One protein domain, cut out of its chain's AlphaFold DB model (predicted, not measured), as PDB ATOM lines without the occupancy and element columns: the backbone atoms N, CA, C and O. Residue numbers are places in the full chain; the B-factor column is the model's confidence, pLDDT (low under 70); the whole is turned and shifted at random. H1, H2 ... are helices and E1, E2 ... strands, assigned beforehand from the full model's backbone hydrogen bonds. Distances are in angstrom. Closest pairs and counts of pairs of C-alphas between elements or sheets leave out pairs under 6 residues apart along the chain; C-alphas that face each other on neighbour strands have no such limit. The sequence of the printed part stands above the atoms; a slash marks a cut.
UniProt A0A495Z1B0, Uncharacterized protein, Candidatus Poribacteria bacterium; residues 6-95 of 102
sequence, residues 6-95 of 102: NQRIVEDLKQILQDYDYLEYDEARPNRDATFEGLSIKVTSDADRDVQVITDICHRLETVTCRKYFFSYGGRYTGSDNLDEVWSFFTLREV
ATOM      1  N   ASN A   6     184.856 191.895 136.650       78.06
ATOM      2  CA  ASN A   6     185.746 192.968 137.093       78.06
ATOM      3  C   ASN A   6     185.083 194.347 137.022       78.06
ATOM      4  O   ASN A   6     185.272 195.164 137.916       78.06
ATOM      5  N   GLN A   7     184.261 194.599 136.001       81.88
ATOM      6  CA  GLN A   7     183.489 195.839 135.925       81.88
ATOM      7  C   GLN A   7     182.457 195.935 137.052       81.88
ATOM      8  O   GLN A   7     182.254 197.017 137.583       81.88
ATOM      9  N   ARG A   8     181.831 194.821 137.454       87.25
ATOM     10  CA  ARG A   8     180.882 194.818 138.581       87.25
ATOM     11  C   ARG A   8     181.573 195.135 139.901       87.25
ATOM     12  O   ARG A   8     181.098 195.998 140.617       87.25
ATOM     13  N   ILE A   9     182.724 194.515 140.159       89.12
ATOM     14  CA  ILE A   9     183.520 194.767 141.370       89.12
ATOM     15  C   ILE A   9     183.929 196.245 141.465       89.12
ATOM     16  O   ILE A   9     183.887 196.827 142.545       89.12
ATOM     17  N   VAL A  10     184.309 196.866 140.342       89.75
ATOM     18  CA  VAL A  10     184.633 198.301 140.306       89.75
ATOM     19  C   VAL A  10     183.411 199.158 140.635       89.75
ATOM     20  O   VAL A  10     183.537 200.111 141.396       89.75
ATOM     21  N   GLU A  11     182.233 198.831 140.104       91.88
ATOM     22  CA  GLU A  11     181.004 199.568 140.419       91.88
ATOM     23  C   GLU A  11     180.570 199.377 141.881       91.88
ATOM     24  O   GLU A  11     180.206 200.353 142.533       91.88
ATOM     25  N   ASP A  12     180.689 198.165 142.429       93.94
ATOM     26  CA  ASP A  12     180.425 197.888 143.847       93.94
ATOM     27  C   ASP A  12     181.381 198.690 144.749       93.94
ATOM     28  O   ASP A  12     180.958 199.311 145.726       93.94
ATOM     29  N   LEU A  13     182.670 198.749 144.392       94.19
ATOM     30  CA  LEU A  13     183.642 199.593 145.083       94.19
ATOM     31  C   LEU A  13     183.258 201.073 144.986       94.19
ATOM     32  O   LEU A  13     183.229 201.755 146.005       94.19
ATOM     33  N   LYS A  14     182.926 201.578 143.793       94.50
ATOM     34  CA  LYS A  14     182.496 202.973 143.609       94.50
ATOM     35  C   LYS A  14     181.287 203.315 144.476       94.50
ATOM     36  O   LYS A  14     181.253 204.410 145.022       94.50
ATOM     37  N   GLN A  15     180.331 202.398 144.634       96.50
ATOM     38  CA  GLN A  15     179.190 202.586 145.534       96.50
ATOM     39  C   GLN A  15     179.617 202.671 147.002       96.50
ATOM     40  O   GLN A  15     179.153 203.559 147.706       96.50
ATOM     41  N   ILE A  16     180.522 201.801 147.461       96.06
ATOM     42  CA  ILE A  16     181.063 201.860 148.832       96.06
ATOM     43  C   ILE A  16     181.772 203.197 149.089       96.06
ATOM     44  O   ILE A  16     181.618 203.779 150.160       96.06
ATOM     45  N   LEU A  17     182.528 203.696 148.108       94.44
ATOM     46  CA  LEU A  17     183.274 204.949 148.234       94.44
ATOM     47  C   LEU A  17     182.378 206.194 148.311       94.44
ATOM     48  O   LEU A  17     182.848 207.223 148.775       94.44
ATOM     49  N   GLN A  18     181.095 206.123 147.931       94.94
ATOM     50  CA  GLN A  18     180.173 207.266 148.050       94.94
ATOM     51  C   GLN A  18     179.938 207.716 149.498       94.94
ATOM     52  O   GLN A  18     179.535 208.857 149.713       94.94
ATOM     53  N   ASP A  19     180.219 206.854 150.479       94.00
ATOM     54  CA  ASP A  19     180.141 207.201 151.902       94.00
ATOM     55  C   ASP A  19     181.350 208.027 152.387       94.00
ATOM     56  O   ASP A  19     181.373 208.475 153.533       94.00
ATOM     57  N   TYR A  20     182.350 208.229 151.523       91.12
ATOM     58  CA  TYR A  20     183.618 208.885 151.828       91.12
ATOM     59  C   TYR A  20     183.896 209.991 150.798       91.12
ATOM     60  O   TYR A  20     184.393 209.734 149.703       91.12
ATOM     61  N   ASP A  21     183.616 211.245 151.151       91.00
ATOM     62  CA  ASP A  21     183.722 212.413 150.252       91.00
ATOM     63  C   ASP A  21     185.157 212.762 149.805       91.00
ATOM     64  O   ASP A  21     185.356 213.583 148.909       91.00
ATOM     65  N   TYR A  22     186.151 212.111 150.403       89.94
ATOM     66  CA  TYR A  22     187.574 212.270 150.124       89.94
ATOM     67  C   TYR A  22     188.206 211.058 149.425       89.94
ATOM     68  O   TYR A  22     189.429 211.017 149.270       89.94
ATOM     69  N   LEU A  23     187.418 210.051 149.030       91.94
ATOM     70  CA  LEU A  23     187.917 208.840 148.378       91.94
ATOM     71  C   LEU A  23     187.284 208.638 147.007       91.94
ATOM     72  O   LEU A  23     186.073 208.705 146.831       91.94
ATOM     73  N   GLU A  24     188.114 208.296 146.028       92.88
ATOM     74  CA  GLU A  24     187.653 208.005 144.674       92.88
ATOM     75  C   GLU A  24     188.405 206.810 144.092       92.88
ATOM     76  O   GLU A  24     189.598 206.620 144.333       92.88
ATOM     77  N   TYR A  25     187.721 206.017 143.270       91.44
ATOM     78  CA  TYR A  25     188.385 204.985 142.481       91.44
ATOM     79  C   TYR A  25     189.341 205.635 141.467       91.44
ATOM     80  O   TYR A  25     188.952 206.525 140.707       91.44
ATOM     81  N   ASP A  26     190.601 205.203 141.455       88.75
ATOM     82  CA  ASP A  26     191.637 205.752 140.580       88.75
ATOM     83  C   ASP A  26     191.624 205.047 139.214       88.75
ATOM     84  O   ASP A  26     192.306 204.046 138.991       88.75
ATOM     85  N   GLU A  27     190.843 205.594 138.277       82.44
ATOM     86  CA  GLU A  27     190.772 205.108 136.891       82.44
ATOM     87  C   GLU A  27     192.069 205.357 136.095       82.44
ATOM     88  O   GLU A  27     192.331 204.677 135.100       82.44
ATOM     89  N   ALA A  28     192.888 206.326 136.524       72.88
ATOM     90  CA  ALA A  28     194.098 206.765 135.828       72.88
ATOM     91  C   ALA A  28     195.345 205.959 136.213       72.88
ATOM     92  O   ALA A  28     196.364 206.036 135.518       72.88
ATOM     93  N   ARG A  29     195.268 205.156 137.280       67.50
ATOM     94  CA  ARG A  29     196.205 204.068 137.574       67.50
ATOM     95  C   ARG A  29     195.631 202.752 137.060       67.50
ATOM     96  O   ARG A  29     195.136 201.945 137.849       67.50
ATOM     97  N   PRO A  30     195.721 202.486 135.742       52.78
ATOM     98  CA  PRO A  30     195.435 201.157 135.249       52.78
ATOM     99  C   PRO A  30     196.407 200.196 135.924       52.78
ATOM    100  O   PRO A  30     197.589 200.514 136.073       52.78
ATOM    101  N   ASN A  31     195.893 199.032 136.316       54.22
ATOM    102  CA  ASN A  31     196.668 197.858 136.697       54.22
ATOM    103  C   ASN A  31     197.914 197.717 135.816       54.22
ATOM    104  O   ASN A  31     197.832 197.231 134.690       54.22
ATOM    105  N   ARG A  32     199.063 198.201 136.302       42.94
ATOM    106  CA  ARG A  32     200.328 198.132 135.559       42.94
ATOM    107  C   ARG A  32     201.012 196.777 135.707       42.94
ATOM    108  O   ARG A  32     201.920 196.501 134.932       42.94
ATOM    109  N   ASP A  33     200.548 195.929 136.623       38.81
ATOM    110  CA  ASP A  33     200.974 194.537 136.697       38.81
ATOM    111  C   ASP A  33     199.959 193.641 135.993       38.81
ATOM    112  O   ASP A  33     198.843 193.427 136.461       38.81
ATOM    113  N   ALA A  34     200.384 193.062 134.869       39.03
ATOM    114  CA  ALA A  34     199.634 192.074 134.093       39.03
ATOM    115  C   ALA A  34     199.302 190.782 134.878       39.03
ATOM    116  O   ALA A  34     198.627 189.896 134.362       39.03
ATOM    117  N   THR A  35     199.783 190.665 136.115       43.94
ATOM    118  CA  THR A  35     199.620 189.513 137.005       43.94
ATOM    119  C   THR A  35     198.748 189.797 138.228       43.94
ATOM    120  O   THR A  35     198.427 188.853 138.948       43.94
ATOM    121  N   PHE A  36     198.330 191.044 138.478       48.97
ATOM    122  CA  PHE A  36     197.548 191.374 139.672       48.97
ATOM    123  C   PHE A  36     196.520 192.473 139.403       48.97
ATOM    124  O   PHE A  36     196.879 193.611 139.126       48.97
ATOM    125  N   GLU A  37     195.234 192.141 139.531       67.06
ATOM    126  CA  GLU A  37     194.133 193.098 139.399       67.06
ATOM    127  C   GLU A  37     193.903 193.825 140.734       67.06
ATOM    128  O   GLU A  37     193.063 193.433 141.540       67.06
ATOM    129  N   GLY A  38     194.703 194.853 141.008       78.69
ATOM    130  CA  GLY A  38     194.500 195.757 142.135       78.69
ATOM    131  C   GLY A  38     193.434 196.813 141.837       78.69
ATOM    132  O   GLY A  38     193.396 197.384 140.746       78.69
ATOM    133  N   LEU A  39     192.580 197.097 142.819       87.56
ATOM    134  CA  LEU A  39     191.634 198.211 142.799       87.56
ATOM    135  C   LEU A  39     192.289 199.392 143.510       87.56
ATOM    136  O   LEU A  39     192.481 199.346 144.726       87.56
ATOM    137  N   SER A  40     192.681 200.418 142.761       89.06
ATOM    138  CA  SER A  40     193.334 201.598 143.334       89.06
ATOM    139  C   SER A  40     192.299 202.632 143.756       89.06
ATOM    140  O   SER A  40     191.392 202.955 142.994       89.06
ATOM    141  N   ILE A  41     192.449 203.157 144.967       90.31
ATOM    142  CA  ILE A  41     191.636 204.236 145.523       90.31
ATOM    143  C   ILE A  41     192.571 205.403 145.822       90.31
ATOM    144  O   ILE A  41     193.561 205.233 146.537       90.31
ATOM    145  N   LYS A  42     192.278 206.573 145.256       89.38
ATOM    146  CA  LYS A  42     192.996 207.821 145.530       89.38
ATOM    147  C   LYS A  42     192.305 208.585 146.658       89.38
ATOM    148  O   LYS A  42     191.079 208.567 146.769       89.38
ATOM    149  N   VAL A  43     193.108 209.279 147.452       87.94
ATOM    150  CA  VAL A  43     192.649 210.230 148.465       87.94
ATOM    151  C   VAL A  43     192.625 211.618 147.825       87.94
ATOM    152  O   VAL A  43     193.636 212.067 147.287       87.94
ATOM    153  N   THR A  44     191.464 212.271 147.806       86.50
ATOM    154  CA  THR A  44     191.235 213.530 147.074       86.50
ATOM    155  C   THR A  44     191.316 214.779 147.949       86.50
ATOM    156  O   THR A  44     191.415 215.884 147.412       86.50
ATOM    157  N   SER A  45     191.317 214.630 149.274       82.25
ATOM    158  CA  SER A  45     191.469 215.732 150.226       82.25
ATOM    159  C   SER A  45     192.180 215.287 151.509       82.25
ATOM    160  O   SER A  45     192.317 214.093 151.783       82.25
ATOM    161  N   ASP A  46     192.634 216.251 152.312       68.44
ATOM    162  CA  ASP A  46     193.318 216.026 153.597       68.44
ATOM    163  C   ASP A  46     192.350 215.661 154.739       68.44
ATOM    164  O   ASP A  46     192.454 216.180 155.850       68.44
ATOM    165  N   ALA A  47     191.378 214.790 154.469       67.06
ATOM    166  CA  ALA A  47     190.519 214.230 155.507       67.06
ATOM    167  C   ALA A  47     191.315 213.335 156.473       67.06
ATOM    168  O   ALA A  47     192.442 212.927 156.177       67.06
ATOM    169  N   ASP A  48     190.719 213.001 157.621       65.75
ATOM    170  CA  ASP A  48     191.326 212.096 158.599       65.75
ATOM    171  C   ASP A  48     191.606 210.726 157.959       65.75
ATOM    172  O   ASP A  48     190.719 209.912 157.686       65.75
ATOM    173  N   ARG A  49     192.888 210.487 157.675       69.75
ATOM    174  CA  ARG A  49     193.390 209.256 157.062       69.75
ATOM    175  C   ARG A  49     193.494 208.184 158.139       69.75
ATOM    176  O   ARG A  49     194.485 208.112 158.863       69.75
ATOM    177  N   ASP A  50     192.465 207.351 158.230       80.06
ATOM    178  CA  ASP A  50     192.403 206.252 159.190       80.06
ATOM    179  C   ASP A  50     192.492 204.883 158.494       80.06
ATOM    180  O   ASP A  50     191.737 204.563 157.573       80.06
ATOM    181  N   VAL A  51     193.395 204.026 158.978       83.00
ATOM    182  CA  VAL A  51     193.481 202.616 158.568       83.00
ATOM    183  C   VAL A  51     192.177 201.854 158.832       83.00
ATOM    184  O   VAL A  51     191.872 200.884 158.131       83.00
ATOM    185  N   GLN A  52     191.384 202.290 159.813       87.44
ATOM    186  CA  GLN A  52     190.072 201.716 160.093       87.44
ATOM    187  C   GLN A  52     189.111 201.913 158.921       87.44
ATOM    188  O   GLN A  52     188.394 200.975 158.584       87.44
ATOM    189  N   VAL A  53     189.159 203.064 158.239       89.12
ATOM    190  CA  VAL A  53     188.337 203.327 157.047       89.12
ATOM    191  C   VAL A  53     188.697 202.365 155.919       89.12
ATOM    192  O   VAL A  53     187.827 201.768 155.293       89.12
ATOM    193  N   ILE A  54     189.989 202.131 155.695       89.38
ATOM    194  CA  ILE A  54     190.450 201.198 154.656       89.38
ATOM    195  C   ILE A  54     190.035 199.766 154.991       89.38
ATOM    196  O   ILE A  54     189.629 199.006 154.110       89.38
ATOM    197  N   THR A  55     190.101 199.407 156.273       90.88
ATOM    198  CA  THR A  55     189.660 198.100 156.764       90.88
ATOM    199  C   THR A  55     188.147 197.922 156.588       90.88
ATOM    200  O   THR A  55     187.718 196.857 156.146       90.88
ATOM    201  N   ASP A  56     187.343 198.953 156.866       93.56
ATOM    202  CA  ASP A  56     185.894 198.947 156.624       93.56
ATOM    203  C   ASP A  56     185.568 198.773 155.137       93.56
ATOM    204  O   ASP A  56     184.846 197.845 154.769       93.56
ATOM    205  N   ILE A  57     186.171 199.589 154.265       94.50
ATOM    206  CA  ILE A  57     185.988 199.492 152.809       94.50
ATOM    207  C   ILE A  57     186.343 198.084 152.319       94.50
ATOM    208  O   ILE A  57     185.600 197.499 151.528       94.50
ATOM    209  N   CYS A  58     187.443 197.512 152.821       93.56
ATOM    210  CA  CYS A  58     187.857 196.148 152.507       93.56
ATOM    211  C   CYS A  58     186.765 195.133 152.888       93.56
ATOM    212  O   CYS A  58     186.290 194.397 152.026       93.56
ATOM    213  N   HIS A  59     186.299 195.131 154.141       95.00
ATOM    214  CA  HIS A  59     185.263 194.198 154.607       95.00
ATOM    215  C   HIS A  59     183.922 194.363 153.886       95.00
ATOM    216  O   HIS A  59     183.236 193.375 153.605       95.00
ATOM    217  N   ARG A  60     183.532 195.598 153.565       96.62
ATOM    218  CA  ARG A  60     182.316 195.869 152.792       96.62
ATOM    219  C   ARG A  60     182.429 195.299 151.387       96.62
ATOM    220  O   ARG A  60     181.502 194.626 150.938       96.62
ATOM    221  N   LEU A  61     183.576 195.484 150.731       94.88
ATOM    222  CA  LEU A  61     183.822 194.908 149.413       94.88
ATOM    223  C   LEU A  61     183.828 193.372 149.466       94.88
ATOM    224  O   LEU A  61     183.227 192.733 148.604       94.88
ATOM    225  N   GLU A  62     184.429 192.768 150.498       94.75
ATOM    226  CA  GLU A  62     184.365 191.315 150.716       94.75
ATOM    227  C   GLU A  62     182.922 190.813 150.848       94.75
ATOM    228  O   GLU A  62     182.560 189.782 150.284       94.75
ATOM    229  N   THR A  63     182.090 191.563 151.571       95.69
ATOM    230  CA  THR A  63     180.689 191.213 151.828       95.69
ATOM    231  C   THR A  63     179.850 191.245 150.552       95.69
ATOM    232  O   THR A  63     179.076 190.320 150.315       95.69
ATOM    233  N   VAL A  64     179.996 192.280 149.718       94.69
ATOM    234  CA  VAL A  64     179.170 192.432 148.504       94.69
ATOM    235  C   VAL A  64     179.631 191.535 147.354       94.69
ATOM    236  O   VAL A  64     178.810 191.077 146.563       94.69
ATOM    237  N   THR A  65     180.929 191.234 147.277       90.12
ATOM    238  CA  THR A  65     181.499 190.416 146.191       90.12
ATOM    239  C   THR A  65     181.660 188.936 146.549       90.12
ATOM    240  O   THR A  65     181.920 188.124 145.658       90.12
ATOM    241  N   CYS A  66     181.546 188.576 147.833       90.94
ATOM    242  CA  CYS A  66     181.899 187.260 148.377       90.94
ATOM    243  C   CYS A  66     183.353 186.834 148.083       90.94
ATOM    244  O   CYS A  66     183.647 185.638 147.992       90.94
ATOM    245  N   ARG A  67     184.267 187.796 147.915       89.00
ATOM    246  CA  ARG A  67     185.703 187.577 147.671       89.00
ATOM    247  C   ARG A  67     186.516 188.061 148.865       89.00
ATOM    248  O   ARG A  67     186.010 188.792 149.704       89.00
ATOM    249  N   LYS A  68     187.770 187.623 148.963       90.69
ATOM    250  CA  LYS A  68     188.695 188.062 150.016       90.69
ATOM    251  C   LYS A  68     189.660 189.095 149.478       90.69
ATOM    252  O   LYS A  68     190.163 188.914 148.371       90.69
ATOM    253  N   TYR A  69     189.935 190.135 150.257       89.88
ATOM    254  CA  TYR A  69     190.828 191.218 149.860       89.88
ATOM    255  C   TYR A  69     191.856 191.531 150.951       89.88
ATOM    256  O   TYR A  69     191.616 191.359 152.143       89.88
ATOM    257  N   PHE A  70     193.020 192.015 150.535       89.25
ATOM    258  CA  PHE A  70     193.988 192.684 151.401       89.25
ATOM    259  C   PHE A  70     194.345 194.041 150.800       89.25
ATOM    260  O   PHE A  70     194.186 194.247 149.596       89.25
ATOM    261  N   PHE A  71     194.836 194.967 151.618       87.88
ATOM    262  CA  PHE A  71     195.204 196.302 151.158       87.88
ATOM    263  C   PHE A  71     196.710 196.557 151.258       87.88
ATOM    264  O   PHE A  71     197.405 195.998 152.105       87.88
ATOM    265  N   SER A  72     197.209 197.427 150.383       85.00
ATOM    266  CA  SER A  72     198.572 197.960 150.417       85.00
ATOM    267  C   SER A  72     198.563 199.466 150.175       85.00
ATOM    268  O   SER A  72     197.823 199.940 149.315       85.00
ATOM    269  N   TYR A  73     199.429 200.195 150.871       80.25
ATOM    270  CA  TYR A  73     199.719 201.611 150.621       80.25
ATOM    271  C   TYR A  73     200.819 201.735 149.580       80.25
ATOM    272  O   TYR A  73     201.658 200.838 149.475       80.25
ATOM    273  N   GLY A  74     200.827 202.817 148.807       62.22
ATOM    274  CA  GLY A  74     201.755 202.918 147.685       62.22
ATOM    275  C   GLY A  74     202.742 204.080 147.716       62.22
ATOM    276  O   GLY A  74     203.343 204.391 146.688       62.22
ATOM    277  N   GLY A  75     203.010 204.641 148.890       57.59
ATOM    278  CA  GLY A  75     204.310 205.270 149.111       57.59
ATOM    279  C   GLY A  75     205.398 204.213 149.285       57.59
ATOM    280  O   GLY A  75     205.160 203.138 149.842       57.59
ATOM    281  N   ARG A  76     206.620 204.510 148.830       50.12
ATOM    282  CA  ARG A  76     207.789 203.812 149.385       50.12
ATOM    283  C   ARG A  76     207.865 204.201 150.866       50.12
ATOM    284  O   ARG A  76     207.411 205.276 151.234       50.12
ATOM    285  N   TYR A  77     208.319 203.283 151.714       45.12
ATOM    286  CA  TYR A  77     208.638 203.592 153.103       45.12
ATOM    287  C   TYR A  77     210.156 203.588 153.242       45.12
ATOM    288  O   TYR A  77     210.812 202.549 153.289       45.12
ATOM    289  N   THR A  78     210.709 204.780 153.261       53.81
ATOM    290  CA  THR A  78     212.073 205.151 153.588       53.81
ATOM    291  C   THR A  78     211.957 206.169 154.721       53.81
ATOM    292  O   THR A  78     210.971 206.897 154.809       53.81
ATOM    293  N   GLY A  79     212.918 206.207 155.648       51.62
ATOM    294  CA  GLY A  79     212.825 207.007 156.886       51.62
ATOM    295  C   GLY A  79     212.696 208.532 156.705       51.62
ATOM    296  O   GLY A  79     212.732 209.256 157.693       51.62
ATOM    297  N   SER A  80     212.569 209.009 155.466       59.88
ATOM    298  CA  SER A  80     212.389 210.399 155.050       59.88
ATOM    299  C   SER A  80     211.086 210.653 154.277       59.88
ATOM    300  O   SER A  80     210.920 211.753 153.752       59.88
ATOM    301  N   ASP A  81     210.199 209.662 154.139       56.31
ATOM    302  CA  ASP A  81     209.062 209.784 153.227       56.31
ATOM    303  C   ASP A  81     207.962 210.710 153.737       56.31
ATOM    304  O   ASP A  81     207.614 210.753 154.921       56.31
ATOM    305  N   ASN A  82     207.403 211.452 152.783       63.00
ATOM    306  CA  ASN A  82     206.247 212.289 153.002       63.00
ATOM    307  C   ASN A  82     205.039 211.382 153.264       63.00
ATOM    308  O   ASN A  82     204.547 210.712 152.354       63.00
ATOM    309  N   LEU A  83     204.561 211.355 154.509       64.38
ATOM    310  CA  LEU A  83     203.378 210.582 154.885       64.38
ATOM    311  C   LEU A  83     202.172 210.958 154.010       64.38
ATOM    312  O   LEU A  83     201.384 210.080 153.670       64.38
ATOM    313  N   ASP A  84     202.075 212.205 153.545       67.44
ATOM    314  CA  ASP A  84     201.020 212.620 152.615       67.44
ATOM    315  C   ASP A  84     201.082 211.881 151.278       67.44
ATOM    316  O   ASP A  84     200.052 211.521 150.712       67.44
ATOM    317  N   GLU A  85     202.284 211.575 150.793       65.88
ATOM    318  CA  GLU A  85     202.474 210.806 149.565       65.88
ATOM    319  C   GLU A  85     202.129 209.327 149.778       65.88
ATOM    320  O   GLU A  85     201.468 208.721 148.930       65.88
ATOM    321  N   VAL A  86     202.491 208.757 150.934       67.81
ATOM    322  CA  VAL A  86     202.159 207.369 151.304       67.81
ATOM    323  C   VAL A  86     200.649 207.152 151.388       67.81
ATOM    324  O   VAL A  86     200.156 206.113 150.948       67.81
ATOM    325  N   TRP A  87     199.926 208.140 151.913       72.94
ATOM    326  CA  TRP A  87     198.476 208.097 152.079       72.94
ATOM    327  C   TRP A  87     197.697 208.637 150.879       72.94
ATOM    328  O   TRP A  87     196.477 208.537 150.872       72.94
ATOM    329  N   SER A  88     198.365 209.154 149.842       81.12
ATOM    330  CA  SER A  88     197.690 209.696 148.652       81.12
ATOM    331  C   SER A  88     196.883 208.647 147.872       81.12
ATOM    332  O   SER A  88     196.009 208.995 147.074       81.12
ATOM    333  N   PHE A  89     197.153 207.358 148.098       86.19
ATOM    334  CA  PHE A  89     196.373 206.249 147.562       86.19
ATOM    335  C   PHE A  89     196.617 204.944 148.329       86.19
ATOM    336  O   PHE A  89     197.668 204.726 148.935       86.19
ATOM    337  N   PHE A  90     195.672 204.021 148.200       87.00
ATOM    338  CA  PHE A  90     195.833 202.630 148.605       87.00
ATOM    339  C   PHE A  90     195.243 201.702 147.544       87.00
ATOM    340  O   PHE A  90     194.478 202.114 146.672       87.00
ATOM    341  N   THR A  91     195.630 200.433 147.589       88.62
ATOM    342  CA  THR A  91     195.191 199.425 146.626       88.62
ATOM    343  C   THR A  91     194.597 198.237 147.360       88.62
ATOM    344  O   THR A  91     195.258 197.679 148.233       88.62
ATOM    345  N   LEU A  92     193.390 197.818 146.973       89.88
ATOM    346  CA  LEU A  92     192.787 196.553 147.396       89.88
ATOM    347  C   LEU A  92     193.136 195.453 146.399       89.88
ATOM    348  O   LEU A  92     193.097 195.656 145.187       89.88
ATOM    349  N   ARG A  93     193.478 194.276 146.906       87.81
ATOM    350  CA  ARG A  93     193.971 193.142 146.130       87.81
ATOM    351  C   ARG A  93     193.221 191.883 146.524       87.81
ATOM    352  O   ARG A  93     193.183 191.540 147.699       87.81
ATOM    353  N   GLU A  94     192.627 191.206 145.546       86.88
ATOM    354  CA  GLU A  94     191.933 189.938 145.781       86.88
ATOM    355  C   GLU A  94     192.933 188.855 146.220       86.88
ATOM    356  O   GLU A  94     193.974 188.651 145.588       86.88
ATOM    357  N   VAL A  95     192.608 188.124 147.285       84.25
ATOM    358  CA  VAL A  95     193.347 186.933 147.709       84.25
ATOM    359  C   VAL A  95     192.932 185.772 146.811       84.25
ATOM    360  O   VAL A  95     191.937 185.088 147.055       84.25
TER     361      VAL A  95
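AT A GLANCE: This is residues 6 to 95 of the 102 residues of an uncharacterized protein of Candidatus Poribacteria bacterium (UniProt A0A495Z1B0). A strongly twisted wall of four antiparallel strands has two helices, H1 and H2, packed over one face, H1 over the E1 and E2 side and H2 mainly over E4, while the other face has no named helix over it. The short helix H3 only grazes the sheet, just before E4, and the link from E3 to H3 reaches one far end of the longest axis at Ser 80. The printed part has 90 residues, with three named helices and four named strands in the order H1 E1 E2 H2 E3 H3 E4; the sheet's order is E1, E2, E4, E3, and the class is mixed, helices and strands. The whole is compact, with a radius of gyration of the C-alphas of 12.8 A and spans of 38 by 30 by 22 A.

HOW THE PARTS SIT: H1, residues 6 to 17, is on the sheet at a height of 8.9 A. It lies over edge strand E1, residues 23 to 25, and only just over E2, residues 38 to 43, on which 3 of its C-alphas fall; on the local plane it stands at 10 degrees to E1, along the strands. The closest C-alphas of H1 and E1 are those of Leu 17 and Leu 23, 6.1 A apart. E1 and E2 form a hairpin, with N 42 and O 24 at 2.8 A. H2, residues 51 to 65, is on the same face as H1 at a height of 9.4 A, over E4, residues 89 to 94, and slantwise to it at 36 degrees on the local plane. H1 and H2 touch at a steep tilt of 45 degrees, opposite ways, closest at the C-alphas of Leu 13 and Leu 61, 6.4 A. E2, H2 and E3, residues 69 to 73, make a split strand-helix-strand unit, two strands running the same way with E4 between them, and its crossover is right-handed. N 39 and O 92 are 2.8 A apart between E2 and E4, and N 93 and O 70 are 2.8 A apart between E4 and E3. H3, residues 83 to 87, is apart from H1 and H2. In H1, H2 and H3 every O i to N i+4 pair is within hydrogen-bond range.

IN THESE COORDINATES: H1 begins at C-alpha 6 (185.746, 192.968, 137.093) and is 16.5 A long. E1 measures 7.1 A and E2 15.9 A. H2 begins at C-alpha 51 (193.481, 202.616, 158.568) and is 21.1 A long. E3 measures 13.7 A, H3 6.2 A and E4 17.0 A, ending at C-alpha 94 (191.933, 189.938, 145.781).

THE WHOLE: The two C-alphas farthest apart are those of Cys 66 and Ser 80, 38.9 A. The printed part has no cut. The link from E1 to E2, residues 26 to 37, is long. Mean pLDDT of the printed part is 79.8; residues 29 to 37, 46 to 49 and 74 to 86 are under 70.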